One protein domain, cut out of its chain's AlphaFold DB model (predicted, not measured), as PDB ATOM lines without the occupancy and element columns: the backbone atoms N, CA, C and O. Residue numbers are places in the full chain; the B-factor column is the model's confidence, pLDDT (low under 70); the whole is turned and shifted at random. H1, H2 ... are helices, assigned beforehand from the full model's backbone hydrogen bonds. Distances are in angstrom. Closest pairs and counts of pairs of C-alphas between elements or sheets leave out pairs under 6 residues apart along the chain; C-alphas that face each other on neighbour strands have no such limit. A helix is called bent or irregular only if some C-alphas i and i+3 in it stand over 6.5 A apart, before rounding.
ATOM      1  N   HIS A   8     147.214 111.975 134.212       61.47
ATOM      2  CA  HIS A   8     147.732 110.983 135.173       61.47
ATOM      3  C   HIS A   8     149.001 111.431 135.877       61.47
ATOM      4  O   HIS A   8     149.259 111.001 136.997       61.47
ATOM      5  N   SER A   9     149.786 112.302 135.245       61.62
ATOM      6  CA  SER A   9     151.032 112.798 135.832       61.62
ATOM      7  C   SER A   9     150.785 113.725 137.026       61.62
ATOM      8  O   SER A   9     151.706 113.962 137.802       61.62
ATOM      9  N   TYR A  10     149.548 114.203 137.199       63.81
ATOM     10  CA  TYR A  10     149.172 115.202 138.198       63.81
ATOM     11  C   TYR A  10     148.132 114.692 139.203       63.81
ATOM     12  O   TYR A  10     147.647 115.468 140.016       63.81
ATOM     13  N   VAL A  11     147.808 113.390 139.203       61.69
ATOM     14  CA  VAL A  11     146.698 112.841 140.008       61.69
ATOM     15  C   VAL A  11     146.813 113.137 141.508       61.69
ATOM     16  O   VAL A  11     145.820 113.475 142.142       61.69
ATOM     17  N   ASN A  12     148.029 113.107 142.058       57.69
ATOM     18  CA  ASN A  12     148.279 113.365 143.481       57.69
ATOM     19  C   ASN A  12     148.265 114.860 143.853       57.69
ATOM     20  O   ASN A  12     148.302 115.183 145.032       57.69
ATOM     21  N   GLN A  13     148.258 115.758 142.865       59.31
ATOM     22  CA  GLN A  13     148.275 117.221 143.032       59.31
ATOM     23  C   GLN A  13     147.033 117.866 142.404       59.31
ATOM     24  O   GLN A  13     146.958 119.080 142.238       59.31
ATOM     25  N   MET A  14     146.057 117.045 142.008       63.69
ATOM     26  CA  MET A  14     144.957 117.473 141.156       63.69
ATOM     27  C   MET A  14     144.056 118.503 141.854       63.69
ATOM     28  O   MET A  14     143.531 119.383 141.186       63.69
ATOM     29  N   ALA A  15     143.918 118.441 143.184       62.81
ATOM     30  CA  ALA A  15     143.173 119.434 143.960       62.81
ATOM     31  C   ALA A  15     143.778 120.843 143.815       62.81
ATOM     32  O   ALA A  15     143.074 121.774 143.434       62.81
ATOM     33  N   ASP A  16     145.091 120.980 144.027       65.38
ATOM     34  CA  ASP A  16     145.805 122.261 143.912       65.38
ATOM     35  C   ASP A  16     145.821 122.761 142.459       65.38
ATOM     36  O   ASP A  16     145.563 123.931 142.175       65.38
ATOM     37  N   PHE A  17     146.046 121.842 141.521       60.50
ATOM     38  CA  PHE A  17     146.030 122.100 140.082       60.50
ATOM     39  C   PHE A  17     144.672 122.628 139.585       60.50
ATOM     40  O   PHE A  17     144.630 123.452 138.674       60.50
ATOM     41  N   LEU A  18     143.552 122.155 140.148       63.97
ATOM     42  CA  LEU A  18     142.208 122.578 139.731       63.97
ATOM     43  C   LEU A  18     141.806 123.935 140.330       63.97
ATOM     44  O   LEU A  18     140.890 124.584 139.809       63.97
ATOM     45  N   GLN A  19     142.497 124.385 141.381       68.44
ATOM     46  CA  GLN A  19     142.327 125.727 141.937       68.44
ATOM     47  C   GLN A  19     143.064 126.789 141.114       68.44
ATOM     48  O   GLN A  19     142.528 127.882 140.912       68.44
ATOM     49  N   ASP A  20     144.249 126.477 140.584       77.62
ATOM     50  CA  ASP A  20     144.983 127.396 139.712       77.62
ATOM     51  C   ASP A  20     144.533 127.275 138.253       77.62
ATOM     52  O   ASP A  20     145.036 126.470 137.464       77.62
ATOM     53  N   SER A  21     143.606 128.156 137.868       77.19
ATOM     54  CA  SER A  21     143.099 128.191 136.496       77.19
ATOM     55  C   SER A  21     144.178 128.381 135.430       77.19
ATOM     56  O   SER A  21     144.018 127.898 134.309       77.19
ATOM     57  N   THR A  22     145.299 129.014 135.777       82.06
ATOM     58  CA  THR A  22     146.414 129.268 134.860       82.06
ATOM     59  C   THR A  22     146.959 127.965 134.292       82.06
ATOM     60  O   THR A  22     147.271 127.894 133.104       82.06
ATOM     61  N   PHE A  23     147.009 126.908 135.103       79.94
ATOM     62  CA  PHE A  23     147.661 125.657 134.739       79.94
ATOM     63  C   PHE A  23     147.032 124.998 133.505       79.94
ATOM     64  O   PHE A  23     147.734 124.592 132.580       79.94
ATOM     65  N   TYR A  24     145.703 124.891 133.472       80.31
ATOM     66  CA  TYR A  24     144.982 124.260 132.362       80.31
ATOM     67  C   TYR A  24     144.490 125.275 131.316       80.31
ATOM     68  O   TYR A  24     144.060 124.884 130.233       80.31
ATOM     69  N   VAL A  25     144.565 126.581 131.586       87.75
ATOM     70  CA  VAL A  25     144.255 127.635 130.605       87.75
ATOM     71  C   VAL A  25     145.454 127.944 129.713       87.75
ATOM     72  O   VAL A  25     145.301 128.038 128.495       87.75
ATOM     73  N   GLN A  26     146.647 128.085 130.291       89.81
ATOM     74  CA  GLN A  26     147.837 128.555 129.579       89.81
ATOM     75  C   GLN A  26     148.180 127.700 128.342       89.81
ATOM     76  O   GLN A  26     148.390 128.277 127.272       89.81
ATOM     77  N   PRO A  27     148.124 126.348 128.388       90.38
ATOM     78  CA  PRO A  27     148.373 125.529 127.201       90.38
ATOM     79  C   PRO A  27     147.392 125.806 126.053       90.38
ATOM     80  O   PRO A  27     147.769 125.733 124.881       90.38
ATOM     81  N   LEU A  28     146.137 126.140 126.373       92.69
ATOM     82  CA  LEU A  28     145.105 126.467 125.388       92.69
ATOM     83  C   LEU A  28     145.368 127.827 124.734       92.69
ATOM     84  O   LEU A  28     145.220 127.974 123.516       92.69
ATOM     85  N   VAL A  29     145.796 128.809 125.525       92.00
ATOM     86  CA  VAL A  29     146.149 130.142 125.030       92.00
ATOM     87  C   VAL A  29     147.377 130.052 124.124       92.00
ATOM     88  O   VAL A  29     147.310 130.466 122.967       92.00
ATOM     89  N   ASP A  30     148.452 129.425 124.600       91.88
ATOM     90  CA  ASP A  30     149.753 129.436 123.925       91.88
ATOM     91  C   ASP A  30     149.779 128.599 122.646       91.88
ATOM     92  O   ASP A  30     150.381 128.996 121.647       91.88
ATOM     93  N   LYS A  31     149.138 127.422 122.651       91.81
ATOM     94  CA  LYS A  31     149.253 126.471 121.531       91.81
ATOM     95  C   LYS A  31     148.148 126.619 120.492       91.81
ATOM     96  O   LYS A  31     148.377 126.310 119.321       91.81
ATOM     97  N   VAL A  32     146.949 127.036 120.907       92.62
ATOM     98  CA  VAL A  32     145.756 127.070 120.040       92.62
ATOM     99  C   VAL A  32     145.000 128.401 120.056       92.62
ATOM    100  O   VAL A  32     144.030 128.545 119.309       92.62
ATOM    101  N   GLY A  33     145.434 129.397 120.838       90.88
ATOM    102  CA  GLY A  33     144.796 130.719 120.881       90.88
ATOM    103  C   GLY A  33     143.345 130.674 121.372       90.88
ATOM    104  O   GLY A  33     142.500 131.476 120.946       90.88
ATOM    105  N   VAL A  34     143.025 129.689 122.213       92.56
ATOM    106  CA  VAL A  34     141.721 129.568 122.865       92.56
ATOM    107  C   VAL A  34     141.755 130.405 124.136       92.56
ATOM    108  O   VAL A  34     142.594 130.194 125.001       92.56
ATOM    109  N   GLN A  35     140.843 131.373 124.226       89.81
ATOM    110  CA  GLN A  35     140.716 132.253 125.384       89.81
ATOM    111  C   GLN A  35     139.928 131.526 126.476       89.81
ATOM    112  O   GLN A  35     138.758 131.200 126.271       89.81
ATOM    113  N   ALA A  36     140.567 131.285 127.614       84.88
ATOM    114  CA  ALA A  36     139.949 130.758 128.824       84.88
ATOM    115  C   ALA A  36     140.478 131.551 130.048       84.88
ATOM    116  O   ALA A  36     141.519 132.196 129.915       84.88
ATOM    117  N   PRO A  37     139.785 131.576 131.206       86.06
ATOM    118  CA  PRO A  37     138.496 130.937 131.491       86.06
ATOM    119  C   PRO A  37     137.363 131.447 130.585       86.06
ATOM    120  O   PRO A  37     137.368 132.591 130.120       86.06
ATOM    121  N   PHE A  38     136.422 130.560 130.254       88.06
ATOM    122  CA  PHE A  38     135.318 130.886 129.354       88.06
ATOM    123  C   PHE A  38     134.295 131.772 130.059       88.06
ATOM    124  O   PHE A  38     133.965 131.529 131.205       88.06
ATOM    125  N   LYS A  39     133.749 132.764 129.349       87.19
ATOM    126  CA  LYS A  39     132.730 133.688 129.893       87.19
ATOM    127  C   LYS A  39     131.308 133.375 129.421       87.19
ATOM    128  O   LYS A  39     130.348 134.053 129.776       87.19
ATOM    129  N   SER A  40     131.166 132.418 128.504       85.19
ATOM    130  CA  SER A  40     129.880 132.035 127.925       85.19
ATOM    131  C   SER A  40     129.947 130.658 127.268       85.19
ATOM    132  O   SER A  40     131.013 130.192 126.861       85.19
ATOM    133  N   VAL A  41     128.777 130.045 127.071       81.06
ATOM    134  CA  VAL A  41     128.631 128.811 126.283       81.06
ATOM    135  C   VAL A  41     129.159 129.007 124.861       81.06
ATOM    136  O   VAL A  41     129.884 128.161 124.346       81.06
ATOM    137  N   ARG A  42     128.862 130.157 124.245       84.19
ATOM    138  CA  ARG A  42     129.370 130.509 122.916       84.19
ATOM    139  C   ARG A  42     130.901 130.513 122.874       84.19
ATOM    140  O   ARG A  42     131.469 129.931 121.959       84.19
ATOM    141  N   ALA A  43     131.557 131.096 123.879       87.75
ATOM    142  CA  ALA A  43     133.017 131.105 123.970       87.75
ATOM    143  C   ALA A  43     133.605 129.689 124.107       87.75
ATOM    144  O   ALA A  43     134.642 129.403 123.512       87.75
ATOM    145  N   CYS A  44     132.922 128.788 124.823       86.06
ATOM    146  CA  CYS A  44     133.325 127.381 124.887       86.06
ATOM    147  C   CYS A  44     133.273 126.733 123.497       86.06
ATOM    148  O   CYS A  44     134.244 126.124 123.055       86.06
ATOM    149  N   MET A  45     132.161 126.904 122.777       86.44
ATOM    150  CA  MET A  45     131.978 126.323 121.443       86.44
ATOM    151  C   MET A  45     132.994 126.867 120.432       86.44
ATOM    152  O   MET A  45     133.618 126.098 119.704       86.44
ATOM    153  N   GLU A  46     133.225 128.181 120.429       89.81
ATOM    154  CA  GLU A  46     134.258 128.816 119.600       89.81
ATOM    155  C   GLU A  46     135.665 128.300 119.952       89.81
ATOM    156  O   GLU A  46     136.491 128.080 119.064       89.81
ATOM    157  N   GLY A  47     135.939 128.062 121.238       90.75
ATOM    158  CA  GLY A  47     137.176 127.433 121.693       90.75
ATOM    159  C   GLY A  47     137.340 126.005 121.168       90.75
ATOM    160  O   GLY A  47     138.417 125.639 120.691       90.75
ATOM    161  N   TYR A  48     136.269 125.210 121.183       90.06
ATOM    162  CA  TYR A  48     136.297 123.841 120.673       90.06
ATOM    163  C   TYR A  48     136.537 123.789 119.161       90.06
ATOM    164  O   TYR A  48     137.358 123.000 118.689       90.06
ATOM    165  N   GLU A  49     135.888 124.670 118.398       90.06
ATOM    166  CA  GLU A  49     136.082 124.761 116.947       90.06
ATOM    167  C   GLU A  49     137.506 125.195 116.560       90.06
ATOM    168  O   GLU A  49     137.987 124.836 115.486       90.06
ATOM    169  N   LYS A  50     138.239 125.880 117.449       92.06
ATOM    170  CA  LYS A  50     139.685 126.130 117.283       92.06
ATOM    171  C   LYS A  50     140.540 124.917 117.656       92.06
ATOM    172  O   LYS A  50     141.477 124.570 116.934       92.06
ATOM    173  N   LEU A  51     140.222 124.260 118.770       92.50
ATOM    174  CA  LEU A  51     140.973 123.113 119.285       92.50
ATOM    175  C   LEU A  51     140.914 121.911 118.334       92.50
ATOM    176  O   LEU A  51     141.940 121.323 117.984       92.50
ATOM    177  N   LYS A  52     139.704 121.540 117.912       89.19
ATOM    178  CA  LYS A  52     139.398 120.338 117.130       89.19
ATOM    179  C   LYS A  52     140.250 120.186 115.860       89.19
ATOM    180  O   LYS A  52     140.828 119.110 115.679       89.19
ATOM    181  N   PRO A  53     140.383 121.189 114.972       92.50
ATOM    182  CA  PRO A  53     141.240 121.065 113.797       92.50
ATOM    183  C   PRO A  53     142.725 120.970 114.166       92.50
ATOM    184  O   PRO A  53     143.463 120.270 113.476       92.50
ATOM    185  N   TYR A  54     143.172 121.610 115.253       92.50
ATOM    186  CA  TYR A  54     144.565 121.535 115.698       92.50
ATOM    187  C   TYR A  54     144.938 120.120 116.151       92.50
ATOM    188  O   TYR A  54     145.882 119.533 115.621       92.50
ATOM    189  N   VAL A  55     144.159 119.524 117.059       89.38
ATOM    190  CA  VAL A  55     144.447 118.183 117.603       89.38
ATOM    191  C   VAL A  55     144.231 117.055 116.588       89.38
ATOM    192  O   VAL A  55     144.690 115.935 116.796       89.38
ATOM    193  N   ARG A  56     143.580 117.332 115.449       89.50
ATOM    194  CA  ARG A  56     143.457 116.391 114.320       89.50
ATOM    195  C   ARG A  56     144.684 116.367 113.407       89.50
ATOM    196  O   ARG A  56     144.825 115.433 112.614       89.50
ATOM    197  N   LYS A  57     145.593 117.344 113.503       92.38
ATOM    198  CA  LYS A  57     146.809 117.380 112.678       92.38
ATOM    199  C   LYS A  57     147.707 116.180 112.992       92.38
ATOM    200  O   LYS A  57     147.966 115.846 114.151       92.38
ATOM    201  N   ARG A  58     148.230 115.532 111.946       91.12
ATOM    202  CA  ARG A  58     149.180 114.411 112.090       91.12
ATOM    203  C   ARG A  58     150.518 114.849 112.691       91.12
ATOM    204  O   ARG A  58     151.129 114.058 113.391       91.12
ATOM    205  N   SER A  59     150.921 116.098 112.457       93.56
ATOM    206  CA  SER A  59     152.168 116.685 112.966       93.56
ATOM    207  C   SER A  59     152.175 116.949 114.474       93.56
ATOM    208  O   SER A  59     153.239 117.163 115.041       93.56
ATOM    209  N   VAL A  60     151.012 116.955 115.129       90.00
ATOM    210  CA  VAL A  60     150.923 117.181 116.574       90.00
ATOM    211  C   VAL A  60     151.129 115.847 117.298       90.00
ATOM    212  O   VAL A  60     150.456 114.855 116.987       90.00
ATOM    213  N   ALA A  61     152.051 115.827 118.260       88.31
ATOM    214  CA  ALA A  61     152.348 114.656 119.084       88.31
ATOM    215  C   ALA A  61     151.117 114.197 119.889       88.31
ATOM    216  O   ALA A  61     150.236 115.000 120.204       88.31
ATOM    217  N   LEU A  62     151.032 112.901 120.204       81.50
ATOM    218  CA  LEU A  62     149.878 112.333 120.916       81.50
ATOM    219  C   LEU A  62     149.727 112.921 122.320       81.50
ATOM    220  O   LEU A  62     148.610 113.182 122.750       81.50
ATOM    221  N   GLU A  63     150.843 113.183 122.985       81.75
ATOM    222  CA  GLU A  63     150.924 113.760 124.324       81.75
ATOM    223  C   GLU A  63     150.373 115.188 124.335       81.75
ATOM    224  O   GLU A  63     149.601 115.554 125.214       81.75
ATOM    225  N   VAL A  64     150.695 115.975 123.303       86.81
ATOM    226  CA  VAL A  64     150.189 117.347 123.143       86.81
ATOM    227  C   VAL A  64     148.700 117.347 122.801       86.81
ATOM    228  O   VAL A  64     147.957 118.206 123.269       86.81
ATOM    229  N   LYS A  65     148.239 116.381 121.991       87.00
ATOM    230  CA  LYS A  65     146.802 116.201 121.727       87.00
ATOM    231  C   LYS A  65     146.060 115.919 123.023       87.00
ATOM    232  O   LYS A  65     145.045 116.558 123.276       87.00
ATOM    233  N   ASP A  66     146.579 114.988 123.819       81.00
ATOM    234  CA  ASP A  66     145.965 114.597 125.080       81.00
ATOM    235  C   ASP A  66     145.929 115.768 126.068       81.00
ATOM    236  O   ASP A  66     144.840 116.148 126.488       81.00
ATOM    237  N   GLU A  67     147.069 116.427 126.312       84.50
ATOM    238  CA  GLU A  67     147.182 117.634 127.145       84.50
ATOM    239  C   GLU A  67     146.136 118.691 126.772       84.50
ATOM    240  O   GLU A  67     145.379 119.142 127.631       84.50
ATOM    241  N   LEU A  68     146.047 119.066 125.493       88.25
ATOM    242  CA  LEU A  68     145.135 120.120 125.051       88.25
ATOM    243  C   LEU A  68     143.664 119.713 125.171       88.25
ATOM    244  O   LEU A  68     142.834 120.531 125.566       88.25
ATOM    245  N   THR A  69     143.324 118.458 124.858       85.31
ATOM    246  CA  THR A  69     141.950 117.964 125.052       85.31
ATOM    247  C   THR A  69     141.560 117.931 126.524       85.31
ATOM    248  O   THR A  69     140.461 118.359 126.868       85.31
ATOM    249  N   SER A  70     142.475 117.505 127.391       80.12
ATOM    250  CA  SER A  70     142.316 117.483 128.840       80.12
ATOM    251  C   SER A  70     142.129 118.885 129.414       80.12
ATOM    252  O   SER A  70     141.138 119.140 130.094       80.12
ATOM    253  N   CYS A  71     143.027 119.812 129.078       86.06
ATOM    254  CA  CYS A  71     142.967 121.210 129.497       86.06
ATOM    255  C   CYS A  71     141.651 121.881 129.087       86.06
ATOM    256  O   CYS A  71     141.014 122.563 129.889       86.06
ATOM    257  N   PHE A  72     141.200 121.640 127.852       88.12
ATOM    258  CA  PHE A  72     139.933 122.176 127.363       88.12
ATOM    259  C   PHE A  72     138.737 121.603 128.124       88.12
ATOM    260  O   PHE A  72     137.867 122.358 128.555       88.12
ATOM    261  N   GLY A  73     138.714 120.282 128.327       81.38
ATOM    262  CA  GLY A  73     137.673 119.618 129.108       81.38
ATOM    263  C   GLY A  73     137.569 120.181 130.526       81.38
ATOM    264  O   GLY A  73     136.467 120.455 130.989       81.38
ATOM    265  N   LEU A  74     138.701 120.432 131.185       80.75
ATOM    266  CA  LEU A  74     138.749 121.033 132.521       80.75
ATOM    267  C   LEU A  74     138.242 122.477 132.544       80.75
ATOM    268  O   LEU A  74     137.361 122.798 133.340       80.75
ATOM    269  N   ALA A  75     138.743 123.333 131.645       85.50
ATOM    270  CA  ALA A  75     138.314 124.730 131.553       85.50
ATOM    271  C   ALA A  75     136.803 124.848 131.318       85.50
ATOM    272  O   ALA A  75     136.130 125.703 131.895       85.50
ATOM    273  N   MET A  76     136.269 123.957 130.486       84.62
ATOM    274  CA  MET A  76     134.853 123.899 130.173       84.62
ATOM    275  C   MET A  76     134.022 123.369 131.342       84.62
ATOM    276  O   MET A  76     133.004 123.969 131.683       84.62
ATOM    277  N   THR A  77     134.480 122.296 131.992       78.25
ATOM    278  CA  THR A  77     133.827 121.728 133.181       78.25
ATOM    279  C   THR A  77     133.723 122.768 134.290       78.25
ATOM    280  O   THR A  77     132.640 122.957 134.839       78.25
ATOM    281  N   LYS A  78     134.809 123.501 134.570       80.81
ATOM    282  CA  LYS A  78     134.813 124.551 135.593       80.81
ATOM    283  C   LYS A  78     133.795 125.650 135.291       80.81
ATOM    284  O   LYS A  78     133.000 125.979 136.158       80.81
ATOM    285  N   PHE A  79     133.755 126.159 134.056       82.50
ATOM    286  CA  PHE A  79     132.755 127.154 133.645       82.50
ATOM    287  C   PHE A  79     131.314 126.651 133.847       82.50
ATOM    288  O   PHE A  79     130.458 127.370 134.357       82.50
ATOM    289  N   LEU A  80     131.034 125.406 133.454       76.06
ATOM    290  CA  LEU A  80     129.696 124.821 133.552       76.06
ATOM    291  C   LEU A  80     129.254 124.601 135.008       76.06
ATOM    292  O   LEU A  80     128.093 124.847 135.330       76.06
ATOM    293  N   ILE A  81     130.173 124.171 135.876       72.75
ATOM    294  CA  ILE A  81     129.908 123.936 137.301       72.75
ATOM    295  C   ILE A  81     129.812 125.259 138.062       72.75
ATOM    296  O   ILE A  81     128.776 125.553 138.651       72.75
ATOM    297  N   GLU A  82     130.871 126.068 138.042       73.69
ATOM    298  CA  GLU A  82     131.002 127.219 138.941       73.69
ATOM    299  C   GLU A  82     130.179 128.424 138.479       73.69
ATOM    300  O   GLU A  82     129.541 129.080 139.297       73.69
ATOM    301  N   GLU A  83     130.154 128.726 137.176       68.88
ATOM    302  CA  GLU A  83     129.487 129.944 136.687       68.88
ATOM    303  C   GLU A  83     128.029 129.729 136.281       68.88
ATOM    304  O   GLU A  83     127.244 130.682 136.252       68.88
ATOM    305  N   LYS A  84     127.663 128.507 135.885       69.25
ATOM    306  CA  LYS A  84     126.305 128.192 135.420       69.25
ATOM    307  C   LYS A  84     125.496 127.357 136.396       69.25
ATOM    308  O   LYS A  84     124.286 127.285 136.211       69.25
ATOM    309  N   GLY A  85     126.129 126.786 137.423       63.78
ATOM    310  CA  GLY A  85     125.436 125.993 138.433       63.78
ATOM    311  C   GLY A  85     124.770 124.750 137.848       63.78
ATOM    312  O   GLY A  85     123.725 124.337 138.340       63.78
ATOM    313  N   PHE A  86     125.322 124.182 136.768       63.69
ATOM    314  CA  PHE A  86     124.776 122.947 136.218       63.69
ATOM    315  C   PHE A  86     124.994 121.797 137.199       63.69
ATOM    316  O   PHE A  86     126.122 121.519 137.609       63.69
ATOM    317  N   GLU A  87     123.912 121.093 137.523       56.16
ATOM    318  CA  GLU A  87     123.969 119.847 138.277       56.16
ATOM    319  C   GLU A  87     124.500 118.719 137.389       56.16
ATOM    320  O   GLU A  87     124.191 118.635 136.197       56.16
ATOM    321  N   PRO A 114     127.966 121.547 124.404       64.06
ATOM    322  CA  PRO A 114     128.953 121.771 125.452       64.06
ATOM    323  C   PRO A 114     129.270 120.556 126.340       64.06
ATOM    324  O   PRO A 114     130.427 120.269 126.663       64.06
ATOM    325  N   ILE A 115     128.233 119.816 126.724       65.50
ATOM    326  CA  ILE A 115     128.331 118.655 127.617       65.50
ATOM    327  C   ILE A 115     128.991 117.499 126.883       65.50
ATOM    328  O   ILE A 115     129.925 116.883 127.394       65.50
ATOM    329  N   SER A 116     128.519 117.231 125.664       65.19
ATOM    330  CA  SER A 116     129.055 116.172 124.810       65.19
ATOM    331  C   SER A 116     130.543 116.388 124.543       65.19
ATOM    332  O   SER A 116     131.324 115.446 124.633       65.19
ATOM    333  N   ILE A 117     130.952 117.635 124.293       70.19
ATOM    334  CA  ILE A 117     132.353 118.004 124.079       70.19
ATOM    335  C   ILE A 117     133.189 117.766 125.338       70.19
ATOM    336  O   ILE A 117     134.252 117.153 125.259       70.19
ATOM    337  N   THR A 118     132.697 118.203 126.498       70.56
ATOM    338  CA  THR A 118     133.381 118.003 127.784       70.56
ATOM    339  C   THR A 118     133.603 116.515 128.063       70.56
ATOM    340  O   THR A 118     134.715 116.095 128.386       70.56
ATOM    341  N   ALA A 119     132.567 115.700 127.851       65.88
ATOM    342  CA  ALA A 119     132.651 114.254 127.995       65.88
ATOM    343  C   ALA A 119     133.640 113.630 126.993       65.88
ATOM    344  O   ALA A 119     134.475 112.826 127.397       65.88
ATOM    345  N   SER A 120     133.623 114.021 125.716       67.25
ATOM    346  CA  SER A 120     134.598 113.535 124.726       67.25
ATOM    347  C   SER A 120     136.040 113.910 125.089       67.25
ATOM    348  O   SER A 120     136.950 113.099 124.930       67.25
ATOM    349  N   CYS A 121     136.267 115.108 125.627       69.44
ATOM    350  CA  CYS A 121     137.591 115.569 126.041       69.44
ATOM    351  C   CYS A 121     138.157 114.792 127.243       69.44
ATOM    352  O   CYS A 121     139.360 114.514 127.288       69.44
ATOM    353  N   LEU A 122     137.305 114.424 128.204       68.00
ATOM    354  CA  LEU A 122     137.734 113.834 129.476       68.00
ATOM    355  C   LEU A 122     137.573 112.304 129.549       68.00
ATOM    356  O   LEU A 122     138.333 111.665 130.273       68.00
ATOM    357  N   VAL A 123     136.645 111.704 128.789       60.50
ATOM    358  CA  VAL A 123     136.218 110.296 128.951       60.50
ATOM    359  C   VAL A 123     136.637 109.384 127.787       60.50
ATOM    360  O   VAL A 123     136.865 108.195 128.001       60.50
ATOM    361  N   GLU A 124     136.799 109.885 126.555       51.69
ATOM    362  CA  GLU A 124     137.153 109.028 125.408       51.69
ATOM    363  C   GLU A 124     138.640 108.619 125.425       51.69
ATOM    364  O   GLU A 124     139.457 109.210 124.718       51.69
ATOM    365  N   ARG A 125     139.011 107.617 126.242       51.09
ATOM    366  CA  ARG A 125     140.040 106.573 125.981       51.09
ATOM    367  C   ARG A 125     140.318 105.727 127.231       51.09
ATOM    368  O   ARG A 125     140.277 106.217 128.354       51.09
ATOM    369  N   GLN A 126     140.657 104.451 127.012       43.66
ATOM    370  CA  GLN A 126     141.125 103.527 128.052       43.66
ATOM    371  C   GLN A 126     142.248 104.145 128.896       43.66
ATOM    372  O   GLN A 126     143.203 104.702 128.354       43.66
ATOM    373  N   GLY A 127     142.133 104.002 130.218       48.22
ATOM    374  CA  GLY A 127     143.131 104.456 131.179       48.22
ATOM    375  C   GLY A 127     142.944 105.882 131.692       48.22
ATOM    376  O   GLY A 127     143.788 106.304 132.457       48.22
ATOM    377  N   LYS A 128     141.902 106.641 131.324       55.81
ATOM    378  CA  LYS A 128     141.671 107.995 131.877       55.81
ATOM    379  C   LYS A 128     141.070 107.956 133.286       55.81
ATOM    380  O   LYS A 128     140.407 106.991 133.655       55.81
ATOM    381  N   ILE A 129     141.360 108.992 134.081       53.84
ATOM    382  CA  ILE A 129     140.814 109.150 135.439       53.84
ATOM    383  C   ILE A 129     139.286 109.270 135.326       53.84
ATOM    384  O   ILE A 129     138.819 110.051 134.490       53.84
ATOM    385  N   PRO A 130     138.529 108.506 136.127       54.88
ATOM    386  CA  PRO A 130     137.081 108.631 136.245       54.88
ATOM    387  C   PRO A 130     136.641 110.086 136.491       54.88
ATOM    388  O   PRO A 130     137.305 110.833 137.209       54.88
ATOM    389  N   PHE A 131     135.555 110.533 135.851       58.81
ATOM    390  CA  PHE A 131     135.187 111.953 135.916       58.81
ATOM    391  C   PHE A 131     134.685 112.404 137.284       58.81
ATOM    392  O   PHE A 131     134.891 113.551 137.659       58.81
ATOM    393  N   ASP A 132     134.042 111.511 138.024       55.16
ATOM    394  CA  ASP A 132     133.708 111.690 139.439       55.16
ATOM    395  C   ASP A 132     134.904 112.204 140.259       55.16
ATOM    396  O   ASP A 132     134.738 113.086 141.095       55.16
ATOM    397  N   THR A 133     136.122 111.764 139.930       58.41
ATOM    398  CA  THR A 133     137.360 112.291 140.514       58.41
ATOM    399  C   THR A 133     137.546 113.772 140.172       58.41
ATOM    400  O   THR A 133     137.821 114.563 141.064       58.41
ATOM    401  N   TYR A 134     137.350 114.195 138.916       61.06
ATOM    402  CA  TYR A 134     137.423 115.620 138.550       61.06
ATOM    403  C   TYR A 134     136.316 116.444 139.204       61.06
ATOM    404  O   TYR A 134     136.584 117.550 139.654       61.06
ATOM    405  N   TYR A 135     135.089 115.926 139.268       57.91
ATOM    406  CA  TYR A 135     133.973 116.624 139.898       57.91
ATOM    407  C   TYR A 135     134.219 116.822 141.394       57.91
ATOM    408  O   TYR A 135     134.091 117.948 141.872       57.91
ATOM    409  N   TRP A 136     134.614 115.769 142.120       57.16
ATOM    410  CA  TRP A 136     134.964 115.874 143.536       57.16
ATOM    411  C   TRP A 136     136.056 116.916 143.754       57.16
ATOM    412  O   TRP A 136     135.927 117.786 144.608       57.16
ATOM    413  N   LEU A 137     137.105 116.888 142.936       60.03
ATOM    414  CA  LEU A 137     138.213 117.823 143.074       60.03
ATOM    415  C   LEU A 137     137.859 119.267 142.669       60.03
ATOM    416  O   LEU A 137     138.460 120.198 143.193       60.03
ATOM    417  N   LEU A 138     136.897 119.465 141.758       61.25
ATOM    418  CA  LEU A 138     136.417 120.789 141.338       61.25
ATOM    419  C   LEU A 138     135.415 121.400 142.324       61.25
ATOM    420  O   LEU A 138     135.397 122.611 142.505       61.25
ATOM    421  N   THR A 139     134.563 120.578 142.936       57.00
ATOM    422  CA  THR A 139     133.443 121.041 143.777       57.00
ATOM    423  C   THR A 139     133.687 120.864 145.271       57.00
ATOM    424  O   THR A 139     132.974 121.447 146.081       57.00
ATOM    425  N   GLY A 140     134.661 120.036 145.650       54.44
ATOM    426  CA  GLY A 140     134.861 119.583 147.024       54.44
ATOM    427  C   GLY A 140     133.850 118.533 147.499       54.44
ATOM    428  O   GLY A 140     133.996 118.051 148.618       54.44
ATOM    429  N   VAL A 141     132.862 118.142 146.681       58.31
ATOM    430  CA  VAL A 141     131.798 117.194 147.062       58.31
ATOM    431  C   VAL A 141     132.293 115.745 146.914       58.31
ATOM    432  O   VAL A 141     132.584 115.325 145.789       58.31
ATOM    433  N   PRO A 142     132.428 114.969 148.009       56.75
ATOM    434  CA  PRO A 142     132.971 113.609 147.974       56.75
ATOM    435  C   PRO A 142     132.141 112.650 147.118       56.75
ATOM    436  O   PRO A 142     130.911 112.674 147.157       56.75
ATOM    437  N   CYS A 143     132.804 111.706 146.437       52.28
ATOM    438  CA  CYS A 143     132.107 110.729 145.595       52.28
ATOM    439  C   CYS A 143     131.079 109.859 146.332       52.28
ATOM    440  O   CYS A 143     130.119 109.389 145.725       52.28
ATOM    441  N   SER A 144     131.260 109.660 147.640       50.03
ATOM    442  CA  SER A 144     130.335 108.922 148.505       50.03
ATOM    443  C   SER A 144     128.984 109.611 148.692       50.03
ATOM    444  O   SER A 144     128.013 108.952 149.047       50.03
ATOM    445  N   GLU A 145     128.894 110.922 148.459       43.69
ATOM    446  CA  GLU A 145     127.640 111.667 148.599       43.69
ATOM    447  C   GLU A 145     126.747 111.545 147.354       43.69
ATOM    448  O   GLU A 145     125.545 111.799 147.435       43.69
ATOM    449  N   PHE A 146     127.270 111.044 146.224       45.59
ATOM    450  CA  PHE A 146     126.476 110.825 145.005       45.59
ATOM    451  C   PHE A 146     125.436 109.711 145.139       45.59
ATOM    452  O   PHE A 146     124.418 109.752 144.452       45.59
TER     453      PHE A 146
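What this domain is: This is residues 8 to 87 and 114 to 146 of the 150 residues of an uncharacterized protein of Hymenobacter crusticola (UniProt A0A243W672). One long helix, H4, runs through the middle; H3 folds back beside it as a hairpin, while H2 and H5 cross it on opposite sides. H1 and H6 lie side by side on the side of H4 away from H3, and little H7 sits beyond H6. The printed part has 113 residues with seven named helices, H1 to H7 in chain order, and no named strand: all helix. It is compact, radius of gyration of the C-alphas 13.5 A, spanning 43 by 30 by 24 A.

How they stand to each other: Start at H4, residues 62 to 83. H2, residues 21 to 32, touches its residues 67 to 75 alone, closest at the C-alphas of Tyr 24 and Cys 71, 4.6 A, at a steep tilt of 51 degrees. H5, residues 114 to 123, touches residues 69 to 77 of H4 alone, closest at C-alphas Gly 73 and Thr 118, 4.8 A, a steep tilt of 45 degrees. H3, residues 41 to 55, makes a hairpin with H4, at a shallow tilt of 5 degrees, opposite ways; C-alphas Val 55 and Lys 65 are closest, 5.1 A. Residues 14 to 19 alone of H1, residues 8 to 19, touch H6, residues 131 to 139, closest at C-alphas Ala 15 and Leu 137, 5.3 A. H7, residues 143 to 146, only just touches H6, with 3 pairs of C-alphas within 8 A, closest at Trp 136 and Cys 143, 6.2 A. Every O i to N i+4 pair is within hydrogen-bond range in H4, H5 and H6, against 4 of 8 in H1, 6 of 8 in H2 and 9 of 11 in H3; H7 is too short for one.

Where its parts are: Find C-alpha 62 at (149.878, 112.333, 120.916); from there H4 runs 31.2 A to C-alpha 83 at (129.487, 129.944, 136.687). H3 is 20.9 A long. H1 is irregular: C-alphas 9 and 12 are 8.1 A apart.

The domain as a whole: Residues 88 to 113 are not printed, and C-alphas 87 and 114 are 13.9 A apart across the cut. Residues 58 to 63 stand free. Of the links printed whole, none is long. Mean pLDDT of the printed part is 74.5; look for values under 70 at residues 8 to 19, 83 to 87, 114 to 116 and 119 to 146.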